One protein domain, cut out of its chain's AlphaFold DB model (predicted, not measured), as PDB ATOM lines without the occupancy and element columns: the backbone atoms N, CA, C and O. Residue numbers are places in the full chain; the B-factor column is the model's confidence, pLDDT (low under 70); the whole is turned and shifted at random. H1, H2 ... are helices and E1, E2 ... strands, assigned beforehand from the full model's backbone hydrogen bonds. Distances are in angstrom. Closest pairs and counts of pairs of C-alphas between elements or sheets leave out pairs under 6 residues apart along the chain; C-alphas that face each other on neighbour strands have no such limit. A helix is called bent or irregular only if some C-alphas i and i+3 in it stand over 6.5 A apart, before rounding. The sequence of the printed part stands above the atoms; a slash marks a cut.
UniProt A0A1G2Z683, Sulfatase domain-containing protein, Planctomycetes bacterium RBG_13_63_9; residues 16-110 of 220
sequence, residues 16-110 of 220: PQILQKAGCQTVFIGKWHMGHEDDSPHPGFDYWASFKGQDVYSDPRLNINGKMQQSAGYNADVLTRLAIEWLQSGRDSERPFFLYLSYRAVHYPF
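AT A GLANCE: This is residues 16 to 110 of the 220 residues of the protein "Sulfatase domain-containing protein" of Planctomycetes bacterium RBG_13_63_9 (UniProt A0A1G2Z683). A twisted sheet of five strands forms a slab, with the long helix H2 lying lengthwise over one face. On the opposite face the short helix H1 sits over E1 near one end of the slab, and the long link of residues 32 to 46 loops out on that same side. The last residues, 103 to 110, run on past the end of E5 and add to the length. The printed part has 95 residues, with two named helices and five named strands in the order H1 E1 E2 E3 E4 H2 E5; the sheet is mixed, in the order E4 E3 E2 E1 E5, and the class is mixed, helices and strands. The whole is compact, with a radius of gyration of the C-alphas of 13.2 A and spans of 40 by 28 by 24 A.

HOW THE PARTS SIT: H1, residues 16 to 21, is on the sheet at a height of 8.2 A, over E1, residues 25 to 31, and runs along the strands, at 10 degrees to E1 on the local plane. Their closest C-alphas are those of Pro 16 and Thr 26, 6.4 A apart. E2, residues 47 to 51, is parallel to E1 at 7 degrees, with N 49 and O 28 within hydrogen-bond range at 2.8 A. E2, E3, residues 61 to 64, and E4, residues 67 to 70, form a meander, each strand the antiparallel neighbour of the one before. E2 and E3 are a hairpin, with N 63 and O 50 at 2.8 A; E3 and E4 are a second hairpin, with N 64 and O 67 at 2.8 A. H2, residues 75 to 90, is on the face opposite to H1, at a height of 9.0 A over E2 and E1, and runs along the strands. The closest C-alphas of H2 and E1 are those of Leu 79 and Gly 30, 6.2 A apart. E5, residues 97 to 102, is an edge strand, parallel to E1 at 2 degrees, with N 100 and O 27 at 2.8 A. H1 and H2 are apart. In both helices every O i to N i+4 pair is within hydrogen-bond range.

IN THESE COORDINATES: H1 begins at C-alpha 16, (-191.990, 68.967, 6.830). E1 measures 19.2 A from first to last C-alpha, E2 13.8 A and E5 16.1 A. H2 measures 20.3 A and begins at C-alpha 75, (-208.352, 51.456, 6.479). It is neither bent nor irregular, but only just: C-alphas 87 and 90 are 6.0 A apart. E5 ends at C-alpha 102, (-200.019, 57.384, 2.782).

THE WHOLE: The two C-alphas farthest apart are those of Glu 94 and Pro 109, at 41.5 A. The printed part has no cut. The link from E1 to E2, 15 residues, is long. The mean pLDDT of the printed part is 90.7; residues 35 to 37 are under 70.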
ATOM      1  N   PRO A  16    -190.821  68.307   6.251       88.25
ATOM      2  CA  PRO A  16    -191.990  68.967   6.830       88.25
ATOM      3  C   PRO A  16    -191.624  69.976   7.929       88.25
ATOM      4  O   PRO A  16    -192.275  71.006   8.049       88.25
ATOM      5  N   GLN A  17    -190.508  69.785   8.648       91.00
ATOM      6  CA  GLN A  17    -190.004  70.791   9.599       91.00
ATOM      7  C   GLN A  17    -189.568  72.086   8.898       91.00
ATOM      8  O   GLN A  17    -189.651  73.168   9.475       91.00
ATOM      9  N   ILE A  18    -189.083  71.990   7.655       93.38
ATOM     10  CA  ILE A  18    -188.730  73.160   6.840       93.38
ATOM     11  C   ILE A  18    -190.011  73.880   6.399       93.38
ATOM     12  O   ILE A  18    -190.079  75.104   6.481       93.38
ATOM     13  N   LEU A  19    -191.045  73.126   6.008       88.88
ATOM     14  CA  LEU A  19    -192.351  73.675   5.631       88.88
ATOM     15  C   LEU A  19    -193.041  74.383   6.806       88.88
ATOM     16  O   LEU A  19    -193.539  75.495   6.630       88.88
ATOM     17  N   GLN A  20    -192.996  73.803   8.009       92.12
ATOM     18  CA  GLN A  20    -193.507  74.444   9.227       92.12
ATOM     19  C   GLN A  20    -192.827  75.790   9.493       92.12
ATOM     20  O   GLN A  20    -193.500  76.788   9.745       92.12
ATOM     21  N   LYS A  21    -191.493  75.852   9.379       92.75
ATOM     22  CA  LYS A  21    -190.735  77.107   9.537       92.75
ATOM     23  C   LYS A  21    -191.105  78.163   8.493       92.75
ATOM     24  O   LYS A  21    -190.996  79.349   8.779       92.75
ATOM     25  N   ALA A  22    -191.549  77.742   7.311       93.62
ATOM     26  CA  ALA A  22    -192.050  78.622   6.257       93.62
ATOM     27  C   ALA A  22    -193.530  79.026   6.442       93.62
ATOM     28  O   ALA A  22    -194.095  79.684   5.574       93.62
ATOM     29  N   GLY A  23    -194.169  78.637   7.552       90.38
ATOM     30  CA  GLY A  23    -195.550  78.996   7.885       90.38
ATOM     31  C   GLY A  23    -196.611  77.998   7.413       90.38
ATOM     32  O   GLY A  23    -197.791  78.191   7.724       90.38
ATOM     33  N   CYS A  24    -196.222  76.917   6.727       93.88
ATOM     34  CA  CYS A  24    -197.159  75.878   6.298       93.88
ATOM     35  C   CYS A  24    -197.667  75.065   7.490       93.88
ATOM     36  O   CYS A  24    -196.904  74.733   8.393       93.88
ATOM     37  N   GLN A  25    -198.946  74.708   7.454       95.38
ATOM     38  CA  GLN A  25    -199.506  73.655   8.293       95.38
ATOM     39  C   GLN A  25    -199.082  72.301   7.733       95.38
ATOM     40  O   GLN A  25    -199.165  72.090   6.524       95.38
ATOM     41  N   THR A  26    -198.637  71.375   8.568       94.75
ATOM     42  CA  THR A  26    -198.150  70.072   8.103       94.75
ATOM     43  C   THR A  26    -198.910  68.923   8.736       94.75
ATOM     44  O   THR A  26    -199.134  68.871   9.942       94.75
ATOM     45  N   VAL A  27    -199.303  67.965   7.908       96.25
ATOM     46  CA  VAL A  27    -200.211  66.891   8.299       96.25
ATOM     47  C   VAL A  27    -199.677  65.570   7.784       96.25
ATOM     48  O   VAL A  27    -199.286  65.472   6.621       96.25
ATOM     49  N   PHE A  28    -199.685  64.555   8.638       96.81
ATOM     50  CA  PHE A  28    -199.367  63.183   8.277       96.81
ATOM     51  C   PHE A  28    -200.532  62.263   8.620       96.81
ATOM     52  O   PHE A  28    -200.995  62.255   9.761       96.81
ATOM     53  N   ILE A  29    -200.994  61.489   7.640       96.19
ATOM     54  CA  ILE A  29    -202.077  60.519   7.795       96.19
ATOM     55  C   ILE A  29    -201.701  59.234   7.056       96.19
ATOM     56  O   ILE A  29    -201.608  59.225   5.831       96.19
ATOM     57  N   GLY A  30    -201.544  58.137   7.792       93.94
ATOM     58  CA  GLY A  30    -201.390  56.798   7.237       93.94
ATOM     59  C   GLY A  30    -200.082  56.106   7.602       93.94
ATOM     60  O   GLY A  30    -199.649  56.131   8.749       93.94
ATOM     61  N   LYS A  31    -199.482  55.405   6.641       91.50
ATOM     62  CA  LYS A  31    -198.330  54.528   6.860       91.50
ATOM     63  C   LYS A  31    -197.016  55.303   6.917       91.50
ATOM     64  O   LYS A  31    -196.602  55.874   5.907       91.50
ATOM     65  N   TRP A  32    -196.329  55.244   8.057       87.38
ATOM     66  CA  TRP A  32    -194.975  55.791   8.227       87.38
ATOM     67  C   TRP A  32    -193.859  54.773   7.947       87.38
ATOM     68  O   TRP A  32    -192.951  55.042   7.167       87.38
ATOM     69  N   HIS A  33    -193.959  53.575   8.531       79.69
ATOM     70  CA  HIS A  33    -193.096  52.417   8.247       79.69
ATOM     71  C   HIS A  33    -191.596  52.536   8.595       79.69
ATOM     72  O   HIS A  33    -190.840  51.616   8.286       79.69
ATOM     73  N   MET A  34    -191.151  53.608   9.261       73.50
ATOM     74  CA  MET A  34    -189.779  53.713   9.780       73.50
ATOM     75  C   MET A  34    -189.756  53.419  11.283       73.50
ATOM     76  O   MET A  34    -190.523  54.013  12.033       73.50
ATOM     77  N   GLY A  35    -188.849  52.548  11.737       64.69
ATOM     78  CA  GLY A  35    -188.705  52.232  13.168       64.69
ATOM     79  C   GLY A  35    -189.579  51.079  13.678       64.69
ATOM     80  O   GLY A  35    -189.958  51.072  14.847       64.69
ATOM     81  N   HIS A  36    -189.847  50.076  12.829       67.19
ATOM     82  CA  HIS A  36    -190.561  48.827  13.145       67.19
ATOM     83  C   HIS A  36    -192.034  49.013  13.570       67.19
ATOM     84  O   HIS A  36    -192.943  48.782  12.778       67.19
ATOM     85  N   GLU A  37    -192.253  49.432  14.815       69.44
ATOM     86  CA  GLU A  37    -193.544  49.475  15.519       69.44
ATOM     87  C   GLU A  37    -193.820  50.871  16.108       69.44
ATOM     88  O   GLU A  37    -194.686  51.036  16.972       69.44
ATOM     89  N   ASP A  38    -193.044  51.870  15.685       82.44
ATOM     90  CA  ASP A  38    -193.235  53.256  16.084       82.44
ATOM     91  C   ASP A  38    -194.322  53.910  15.224       82.44
ATOM     92  O   ASP A  38    -194.213  54.014  14.002       82.44
ATOM     93  N   ASP A  39    -195.392  54.327  15.888       87.69
ATOM     94  CA  ASP A  39    -196.470  55.139  15.332       87.69
ATOM     95  C   ASP A  39    -196.569  56.496  16.035       87.69
ATOM     96  O   ASP A  39    -197.588  57.178  15.910       87.69
ATOM     97  N   SER A  40    -195.550  56.877  16.811       90.38
ATOM     98  CA  SER A  40    -195.546  58.123  17.565       90.38
ATOM     99  C   SER A  40    -195.420  59.343  16.645       90.38
ATOM    100  O   SER A  40    -194.831  59.257  15.566       90.38
ATOM    101  N   PRO A  41    -195.967  60.502  17.055       92.75
ATOM    102  CA  PRO A  41    -195.828  61.728  16.285       92.75
ATOM    103  C   PRO A  41    -194.366  62.081  16.007       92.75
ATOM    104  O   PRO A  41    -193.560  62.226  16.929       92.75
ATOM    105  N   HIS A  42    -194.035  62.276  14.730       89.12
ATOM    106  CA  HIS A  42    -192.699  62.696  14.325       89.12
ATOM    107  C   HIS A  42    -192.570  64.214  14.149       89.12
ATOM    108  O   HIS A  42    -193.532  64.889  13.773       89.12
ATOM    109  N   PRO A  43    -191.366  64.776  14.378       90.69
ATOM    110  CA  PRO A  43    -191.128  66.201  14.192       90.69
ATOM    111  C   PRO A  43    -191.414  66.641  12.758       90.69
ATOM    112  O   PRO A  43    -190.934  66.023  11.804       90.69
ATOM    113  N   GLY A  44    -192.105  67.770  12.608       92.69
ATOM    114  CA  GLY A  44    -192.445  68.320  11.299       92.69
ATOM    115  C   GLY A  44    -193.923  68.246  10.948       92.69
ATOM    116  O   GLY A  44    -194.272  68.736   9.882       92.69
ATOM    117  N   PHE A  45    -194.768  67.664  11.800       95.62
ATOM    118  CA  PHE A  45    -196.206  67.530  11.571       95.62
ATOM    119  C   PHE A  45    -197.007  68.159  12.715       95.62
ATOM    120  O   PHE A  45    -196.829  67.787  13.872       95.62
ATOM    121  N   ASP A  46    -197.881  69.108  12.384       95.69
ATOM    122  CA  ASP A  46    -198.852  69.715  13.304       95.69
ATOM    123  C   ASP A  46    -200.005  68.754  13.627       95.69
ATOM    124  O   ASP A  46    -200.559  68.783  14.725       95.69
ATOM    125  N   TYR A  47    -200.359  67.887  12.672       96.88
ATOM    126  CA  TYR A  47    -201.328  66.811  12.856       96.88
ATOM    127  C   TYR A  47    -200.730  65.475  12.425       96.88
ATOM    128  O   TYR A  47    -200.151  65.350  11.345       96.88
ATOM    129  N   TRP A  48    -200.918  64.464  13.265       97.44
ATOM    130  CA  TRP A  48    -200.418  63.115  13.073       97.44
ATOM    131  C   TRP A  48    -201.533  62.094  13.277       97.44
ATOM    132  O   TRP A  48    -202.155  62.068  14.338       97.44
ATOM    133  N   ALA A  49    -201.734  61.224  12.292       96.88
ATOM    134  CA  ALA A  49    -202.516  60.002  12.401       96.88
ATOM    135  C   ALA A  49    -201.746  58.861  11.726       96.88
ATOM    136  O   ALA A  49    -201.633  58.830  10.507       96.88
ATOM    137  N   SER A  50    -201.206  57.918  12.494       95.19
ATOM    138  CA  SER A  50    -200.442  56.788  11.941       95.19
ATOM    139  C   SER A  50    -200.799  55.484  12.636       95.19
ATOM    140  O   SER A  50    -201.498  55.472  13.644       95.19
ATOM    141  N   PHE A  51    -200.306  54.379  12.099       92.25
ATOM    142  CA  PHE A  51    -200.426  53.045  12.671       92.25
ATOM    143  C   PHE A  51    -199.078  52.327  12.669       92.25
ATOM    144  O   PHE A  51    -198.147  52.709  11.951       92.25
ATOM    145  N   LYS A  52    -198.982  51.265  13.471       87.88
ATOM    146  CA  LYS A  52    -197.760  50.468  13.613       87.88
ATOM    147  C   LYS A  52    -197.574  49.496  12.460       87.88
ATOM    148  O   LYS A  52    -198.526  48.864  11.996       87.88
ATOM    149  N   GLY A  53    -196.322  49.346  12.033       81.81
ATOM    150  CA  GLY A  53    -195.906  48.343  11.063       81.81
ATOM    151  C   GLY A  53    -196.691  48.412   9.753       81.81
ATOM    152  O   GLY A  53    -196.477  49.301   8.922       81.81
ATOM    153  N   GLN A  54    -197.550  47.415   9.545       75.81
ATOM    154  CA  GLN A  54    -198.374  47.276   8.345       75.81
ATOM    155  C   GLN A  54    -199.862  47.533   8.597       75.81
ATOM    156  O   GLN A  54    -200.554  47.694   7.609       75.81
ATOM    157  N   ASP A  55    -200.337  47.582   9.846       79.12
ATOM    158  CA  ASP A  55    -201.762  47.682  10.233       79.12
ATOM    159  C   ASP A  55    -202.710  46.645   9.583       79.12
ATOM    160  O   ASP A  55    -202.289  45.724   8.878       79.12
ATOM    161  N   VAL A  56    -204.005  46.755   9.886       86.31
ATOM    162  CA  VAL A  56    -205.098  45.906   9.392       86.31
ATOM    163  C   VAL A  56    -205.900  46.593   8.280       86.31
ATOM    164  O   VAL A  56    -205.805  47.799   8.067       86.31
ATOM    165  N   TYR A  57    -206.658  45.815   7.496       87.94
ATOM    166  CA  TYR A  57    -207.491  46.357   6.410       87.94
ATOM    167  C   TYR A  57    -208.836  46.879   6.911       87.94
ATOM    168  O   TYR A  57    -209.369  47.813   6.324       87.94
ATOM    169  N   SER A  58    -209.345  46.314   8.003       91.81
ATOM    170  CA  SER A  58    -210.625  46.679   8.604       91.81
ATOM    171  C   SER A  58    -210.418  47.056  10.056       91.81
ATOM    172  O   SER A  58    -209.635  46.415  10.754       91.81
ATOM    173  N   ASP A  59    -211.138  48.082  10.483       93.81
ATOM    174  CA  ASP A  59    -211.154  48.611  11.838       93.81
ATOM    175  C   ASP A  59    -209.738  48.906  12.383       93.81
ATOM    176  O   ASP A  59    -209.276  48.265  13.337       93.81
ATOM    177  N   PRO A  60    -208.996  49.856  11.778       94.31
ATOM    178  CA  PRO A  60    -207.625  50.145  12.178       94.31
ATOM    179  C   PRO A  60    -207.536  50.848  13.538       94.31
ATOM    180  O   PRO A  60    -208.410  51.628  13.940       94.31
ATOM    181  N   ARG A  61    -206.411  50.625  14.226       95.00
ATOM    182  CA  ARG A  61    -206.029  51.364  15.437       95.00
ATOM    183  C   ARG A  61    -205.005  52.431  15.083       95.00
ATOM    184  O   ARG A  61    -203.868  52.110  14.755       95.00
ATOM    185  N   LEU A  62    -205.399  53.692  15.215       96.00
ATOM    186  CA  LEU A  62    -204.588  54.839  14.826       96.00
ATOM    187  C   LEU A  62    -204.062  55.585  16.051       96.00
ATOM    188  O   LEU A  62    -204.802  55.830  17.000       96.00
ATOM    189  N   ASN A  63    -202.799  55.984  16.017       96.31
ATOM    190  CA  ASN A  63    -202.220  56.969  16.913       96.31
ATOM    191  C   ASN A  63    -202.510  58.365  16.358       96.31
ATOM    192  O   ASN A  63    -201.873  58.790  15.394       96.31
ATOM    193  N   ILE A  64    -203.475  59.063  16.955       96.69
ATOM    194  CA  ILE A  64    -203.862  60.423  16.584       96.69
ATOM    195  C   ILE A  64    -203.282  61.388  17.615       96.69
ATOM    196  O   ILE A  64    -203.713  61.416  18.769       96.69
ATOM    197  N   ASN A  65    -202.279  62.170  17.210       96.06
ATOM    198  CA  ASN A  65    -201.580  63.150  18.054       96.06
ATOM    199  C   ASN A  65    -201.143  62.591  19.425       96.06
ATOM    200  O   ASN A  65    -201.314  63.234  20.463       96.06
ATOM    201  N   GLY A  66    -200.601  61.369  19.442       95.94
ATOM    202  CA  GLY A  66    -200.124  60.697  20.654       95.94
ATOM    203  C   GLY A  66    -201.192  59.893  21.401       95.94
ATOM    204  O   GLY A  66    -200.893  59.326  22.453       95.94
ATOM    205  N   LYS A  67    -202.430  59.828  20.895       96.38
ATOM    206  CA  LYS A  67    -203.536  59.082  21.510       96.38
ATOM    207  C   LYS A  67    -204.005  57.959  20.596       96.38
ATOM    208  O   LYS A  67    -204.404  58.196  19.462       96.38
ATOM    209  N   MET A  68    -204.013  56.733  21.114       96.19
ATOM    210  CA  MET A  68    -204.547  55.587  20.378       96.19
ATOM    211  C   MET A  68    -206.072  55.643  20.291       96.19
ATOM    212  O   MET A  68    -206.749  55.718  21.316       96.19
ATOM    213  N   GLN A  69    -206.602  55.513  19.080       96.06
ATOM    214  CA  GLN A  69    -208.025  55.490  18.780       96.06
ATOM    215  C   GLN A  69    -208.366  54.322  17.851       96.06
ATOM    216  O   GLN A  69    -207.739  54.117  16.813       96.06
ATOM    217  N   GLN A  70    -209.392  53.562  18.229       96.25
ATOM    218  CA  GLN A  70    -210.018  52.576  17.355       96.25
ATOM    219  C   GLN A  70    -210.919  53.306  16.356       96.25
ATOM    220  O   GLN A  70    -211.765  54.103  16.762       96.25
ATOM    221  N   SER A  71    -210.749  53.030  15.067       94.19
ATOM    222  CA  SER A  71    -211.631  53.529  14.011       94.19
ATOM    223  C   SER A  71    -212.375  52.365  13.378       94.19
ATOM    224  O   SER A  71    -211.799  51.292  13.248       94.19
ATOM    225  N   ALA A  72    -213.640  52.572  13.011       95.75
ATOM    226  CA  ALA A  72    -214.440  51.578  12.306       95.75
ATOM    227  C   ALA A  72    -214.379  51.801  10.787       95.75
ATOM    228  O   ALA A  72    -214.373  52.951  10.336       95.75
ATOM    229  N   GLY A  73    -214.379  50.715  10.017       93.94
ATOM    230  CA  GLY A  73    -214.402  50.718   8.554       93.94
ATOM    231  C   GLY A  73    -213.075  50.326   7.902       93.94
ATOM    232  O   GLY A  73    -212.104  49.955   8.563       93.94
ATOM    233  N   TYR A  74    -213.039  50.393   6.571       93.69
ATOM    234  CA  TYR A  74    -211.860  50.025   5.789       93.69
ATOM    235  C   TYR A  74    -210.740  51.059   5.963       93.69
ATOM    236  O   TYR A  74    -210.992  52.262   5.919       93.69
ATOM    237  N   ASN A  75    -209.497  50.608   6.136       93.75
ATOM    238  CA  ASN A  75    -208.352  51.456   6.479       93.75
ATOM    239  C   ASN A  75    -208.210  52.660   5.534       93.75
ATOM    240  O   ASN A  75    -208.147  53.794   6.005       93.75
ATOM    241  N   ALA A  76    -208.258  52.446   4.215       90.88
ATOM    242  CA  ALA A  76    -208.145  53.545   3.254       90.88
ATOM    243  C   ALA A  76    -209.283  54.573   3.389       90.88
ATOM    244  O   ALA A  76    -209.048  55.777   3.275       90.88
ATOM    245  N   ASP A  77    -210.499  54.124   3.703       93.38
ATOM    246  CA  ASP A  77    -211.651  55.008   3.892       93.38
ATOM    247  C   ASP A  77    -211.506  55.817   5.182       93.38
ATOM    248  O   ASP A  77    -211.744  57.023   5.188       93.38
ATOM    249  N   VAL A  78    -211.049  55.178   6.264       96.12
ATOM    250  CA  VAL A  78    -210.778  55.838   7.547       96.12
ATOM    251  C   VAL A  78    -209.729  56.937   7.385       96.12
ATOM    252  O   VAL A  78    -209.959  58.062   7.827       96.12
ATOM    253  N   LEU A  79    -208.599  56.642   6.734       94.62
ATOM    254  CA  LEU A  79    -207.538  57.629   6.502       94.62
ATOM    255  C   LEU A  79    -208.037  58.794   5.637       94.62
ATOM    256  O   LEU A  79    -207.777  59.956   5.945       94.62
ATOM    257  N   THR A  80    -208.799  58.491   4.582       93.62
ATOM    258  CA  THR A  80    -209.383  59.509   3.697       93.62
ATOM    259  C   THR A  80    -210.377  60.390   4.446       93.62
ATOM    260  O   THR A  80    -210.360  61.609   4.291       93.62
ATOM    261  N   ARG A  81    -211.211  59.798   5.307       96.12
ATOM    262  CA  ARG A  81    -212.149  60.539   6.149       96.12
ATOM    263  C   ARG A  81    -211.416  61.494   7.090       96.12
ATOM    264  O   ARG A  81    -211.784  62.660   7.136       96.12
ATOM    265  N   LEU A  82    -210.355  61.046   7.769       95.06
ATOM    266  CA  LEU A  82    -209.538  61.916   8.626       95.06
ATOM    267  C   LEU A  82    -208.906  63.074   7.842       95.06
ATOM    268  O   LEU A  82    -208.886  64.207   8.319       95.06
ATOM    269  N   ALA A  83    -208.427  62.811   6.623       92.62
ATOM    270  CA  ALA A  83    -207.887  63.847   5.749       92.62
ATOM    271  C   ALA A  83    -208.950  64.889   5.366       92.62
ATOM    272  O   ALA A  83    -208.690  66.089   5.446       92.62
ATOM    273  N   ILE A  84    -210.150  64.444   4.982       93.25
ATOM    274  CA  ILE A  84    -211.272  65.328   4.642       93.25
ATOM    275  C   ILE A  84    -211.716  66.140   5.862       93.25
ATOM    276  O   ILE A  84    -211.866  67.355   5.752       93.25
ATOM    277  N   GLU A  85    -211.882  65.498   7.020       93.31
ATOM    278  CA  GLU A  85    -212.236  66.164   8.277       93.31
ATOM    279  C   GLU A  85    -211.218  67.261   8.611       93.31
ATOM    280  O   GLU A  85    -211.600  68.405   8.864       93.31
ATOM    281  N   TRP A  86    -209.920  66.962   8.511       93.50
ATOM    282  CA  TRP A  86    -208.873  67.955   8.734       93.50
ATOM    283  C   TRP A  86    -208.937  69.115   7.726       93.50
ATOM    284  O   TRP A  86    -208.859  70.279   8.118       93.50
ATOM    285  N   LEU A  87    -209.146  68.829   6.437       89.06
ATOM    286  CA  LEU A  87    -209.259  69.855   5.393       89.06
ATOM    287  C   LEU A  87    -210.478  70.773   5.570       89.06
ATOM    288  O   LEU A  87    -210.423  71.941   5.174       89.06
ATOM    289  N   GLN A  88    -211.573  70.244   6.118       90.50
ATOM    290  CA  GLN A  88    -212.834  70.964   6.286       90.50
ATOM    291  C   GLN A  88    -212.892  71.779   7.577       90.50
ATOM    292  O   GLN A  88    -213.392  72.901   7.553       90.50
ATOM    293  N   SER A  89    -212.417  71.225   8.693       91.31
ATOM    294  CA  SER A  89    -212.603  71.829  10.020       91.31
ATOM    295  C   SER A  89    -211.326  71.948  10.850       91.31
ATOM    296  O   SER A  89    -211.304  72.710  11.813       91.31
ATOM    297  N   GLY A  90    -210.264  71.220  10.495       87.69
ATOM    298  CA  GLY A  90    -209.010  71.189  11.252       87.69
ATOM    299  C   GLY A  90    -207.949  72.189  10.793       87.69
ATOM    300  O   GLY A  90    -206.993  72.420  11.535       87.69
ATOM    301  N   ARG A  91    -208.086  72.766   9.594       90.94
ATOM    302  CA  ARG A  91    -207.100  73.691   9.022       90.94
ATOM    303  C   ARG A  91    -207.448  75.154   9.281       90.94
ATOM    304  O   ARG A  91    -208.600  75.565   9.172       90.94
ATOM    305  N   ASP A  92    -206.414  75.956   9.485       92.75
ATOM    306  CA  ASP A  92    -206.468  77.403   9.294       92.75
ATOM    307  C   ASP A  92    -206.557  77.704   7.786       92.75
ATOM    308  O   ASP A  92    -205.715  77.248   7.007       92.75
ATOM    309  N   SER A  93    -207.596  78.419   7.343       90.00
ATOM    310  CA  SER A  93    -207.795  78.725   5.921       90.00
ATOM    311  C   SER A  93    -206.791  79.729   5.368       90.00
ATOM    312  O   SER A  93    -206.548  79.710   4.160       90.00
ATOM    313  N   GLU A  94    -206.191  80.546   6.235       93.75
ATOM    314  CA  GLU A  94    -205.294  81.645   5.866       93.75
ATOM    315  C   GLU A  94    -203.840  81.192   5.699       93.75
ATOM    316  O   GLU A  94    -202.996  81.928   5.182       93.75
ATOM    317  N   ARG A  95    -203.523  79.962   6.121       91.12
ATOM    318  CA  ARG A  95    -202.176  79.393   6.044       91.12
ATOM    319  C   ARG A  95    -202.104  78.291   4.986       91.12
ATOM    320  O   ARG A  95    -202.985  77.428   4.947       91.12
ATOM    321  N   PRO A  96    -201.030  78.240   4.170       94.62
ATOM    322  CA  PRO A  96    -200.812  77.114   3.271       94.62
ATOM    323  C   PRO A  96    -200.664  75.818   4.072       94.62
ATOM    324  O   PRO A  96    -200.315  75.841   5.256       94.62
ATOM    325  N   PHE A  97    -200.903  74.679   3.429       94.50
ATOM    326  CA  PHE A  97    -200.748  73.379   4.067       94.50
ATOM    327  C   PHE A  97    -199.996  72.374   3.200       94.50
ATOM    328  O   PHE A  97    -199.963  72.473   1.975       94.50
ATOM    329  N   PHE A  98    -199.434  71.373   3.865       94.69
ATOM    330  CA  PHE A  98    -198.868  70.170   3.287       94.69
ATOM    331  C   PHE A  98    -199.493  68.954   3.976       94.69
ATOM    332  O   PHE A  98    -199.323  68.767   5.179       94.69
ATOM    333  N   LEU A  99    -200.209  68.134   3.207       93.88
ATOM    334  CA  LEU A  99    -200.815  66.890   3.670       93.88
ATOM    335  C   LEU A  99    -200.088  65.703   3.041       93.88
ATOM    336  O   LEU A  99    -200.100  65.535   1.823       93.88
ATOM    337  N   TYR A 100    -199.499  64.863   3.884       94.94
ATOM    338  CA  TYR A 100    -198.968  63.564   3.507       94.94
ATOM    339  C   TYR A 100    -200.013  62.497   3.835       94.94
ATOM    340  O   TYR A 100    -200.195  62.145   4.998       94.94
ATOM    341  N   LEU A 101    -200.684  61.975   2.808       94.69
ATOM    342  CA  LEU A 101    -201.646  60.881   2.926       94.69
ATOM    343  C   LEU A 101    -201.038  59.600   2.336       94.69
ATOM    344  O   LEU A 101    -200.877  59.502   1.122       94.69
ATOM    345  N   SER A 102    -200.653  58.648   3.186       93.06
ATOM    346  CA  SER A 102    -200.019  57.384   2.782       93.06
ATOM    347  C   SER A 102    -200.887  56.178   3.094       93.06
ATOM    348  O   SER A 102    -200.979  55.718   4.231       93.06
ATOM    349  N   TYR A 103    -201.475  55.590   2.064       91.31
ATOM    350  CA  TYR A 103    -202.261  54.378   2.235       91.31
ATOM    351  C   TYR A 103    -201.393  53.151   2.527       91.31
ATOM    352  O   TYR A 103    -200.222  53.061   2.153       91.31
ATOM    353  N   ARG A 104    -201.997  52.182   3.220       85.25
ATOM    354  CA  ARG A 104    -201.450  50.830   3.356       85.25
ATOM    355  C   ARG A 104    -201.628  50.016   2.075       85.25
ATOM    356  O   ARG A 104    -200.755  49.222   1.727       85.25
ATOM    357  N   ALA A 105    -202.799  50.144   1.450       84.19
ATOM    358  CA  ALA A 105    -203.107  49.455   0.207       84.19
ATOM    359  C   ALA A 105    -202.044  49.800  -0.855       84.19
ATOM    360  O   ALA A 105    -201.434  50.856  -0.773       84.19
ATOM    361  N   VAL A 106    -201.723  48.906  -1.786       85.12
ATOM    362  CA  VAL A 106    -202.237  47.529  -1.970       85.12
ATOM    363  C   VAL A 106    -201.376  46.454  -1.282       85.12
ATOM    364  O   VAL A 106    -201.254  45.343  -1.780       85.12
ATOM    365  N   HIS A 107    -200.738  46.753  -0.146       82.88
ATOM    366  CA  HIS A 107    -199.830  45.802   0.505       82.88
ATOM    367  C   HIS A 107    -200.509  44.471   0.895       82.88
ATOM    368  O   HIS A 107    -201.654  44.442   1.329       82.88
ATOM    369  N   TYR A 108    -199.775  43.355   0.839       76.62
ATOM    370  CA  TYR A 108    -200.226  42.053   1.354       76.62
ATOM    371  C   TYR A 108    -200.940  42.175   2.731       76.62
ATOM    372  O   TYR A 108    -200.439  42.912   3.600       76.62
ATOM    373  N   PRO A 109    -202.080  41.482   2.971       81.38
ATOM    374  CA  PRO A 109    -202.652  40.358   2.213       81.38
ATOM    375  C   PRO A 109    -203.652  40.691   1.096       81.38
ATOM    376  O   PRO A 109    -204.496  39.858   0.785       81.38
ATOM    377  N   PHE A 110    -203.568  41.872   0.470       83.19
ATOM    378  CA  PHE A 110    -204.376  42.213  -0.716       83.19
ATOM    379  C   PHE A 110    -205.893  42.093  -0.494       83.19
ATOM    380  O   PHE A 110    -206.626  41.701  -1.398       83.19
TER     381      PHE A 110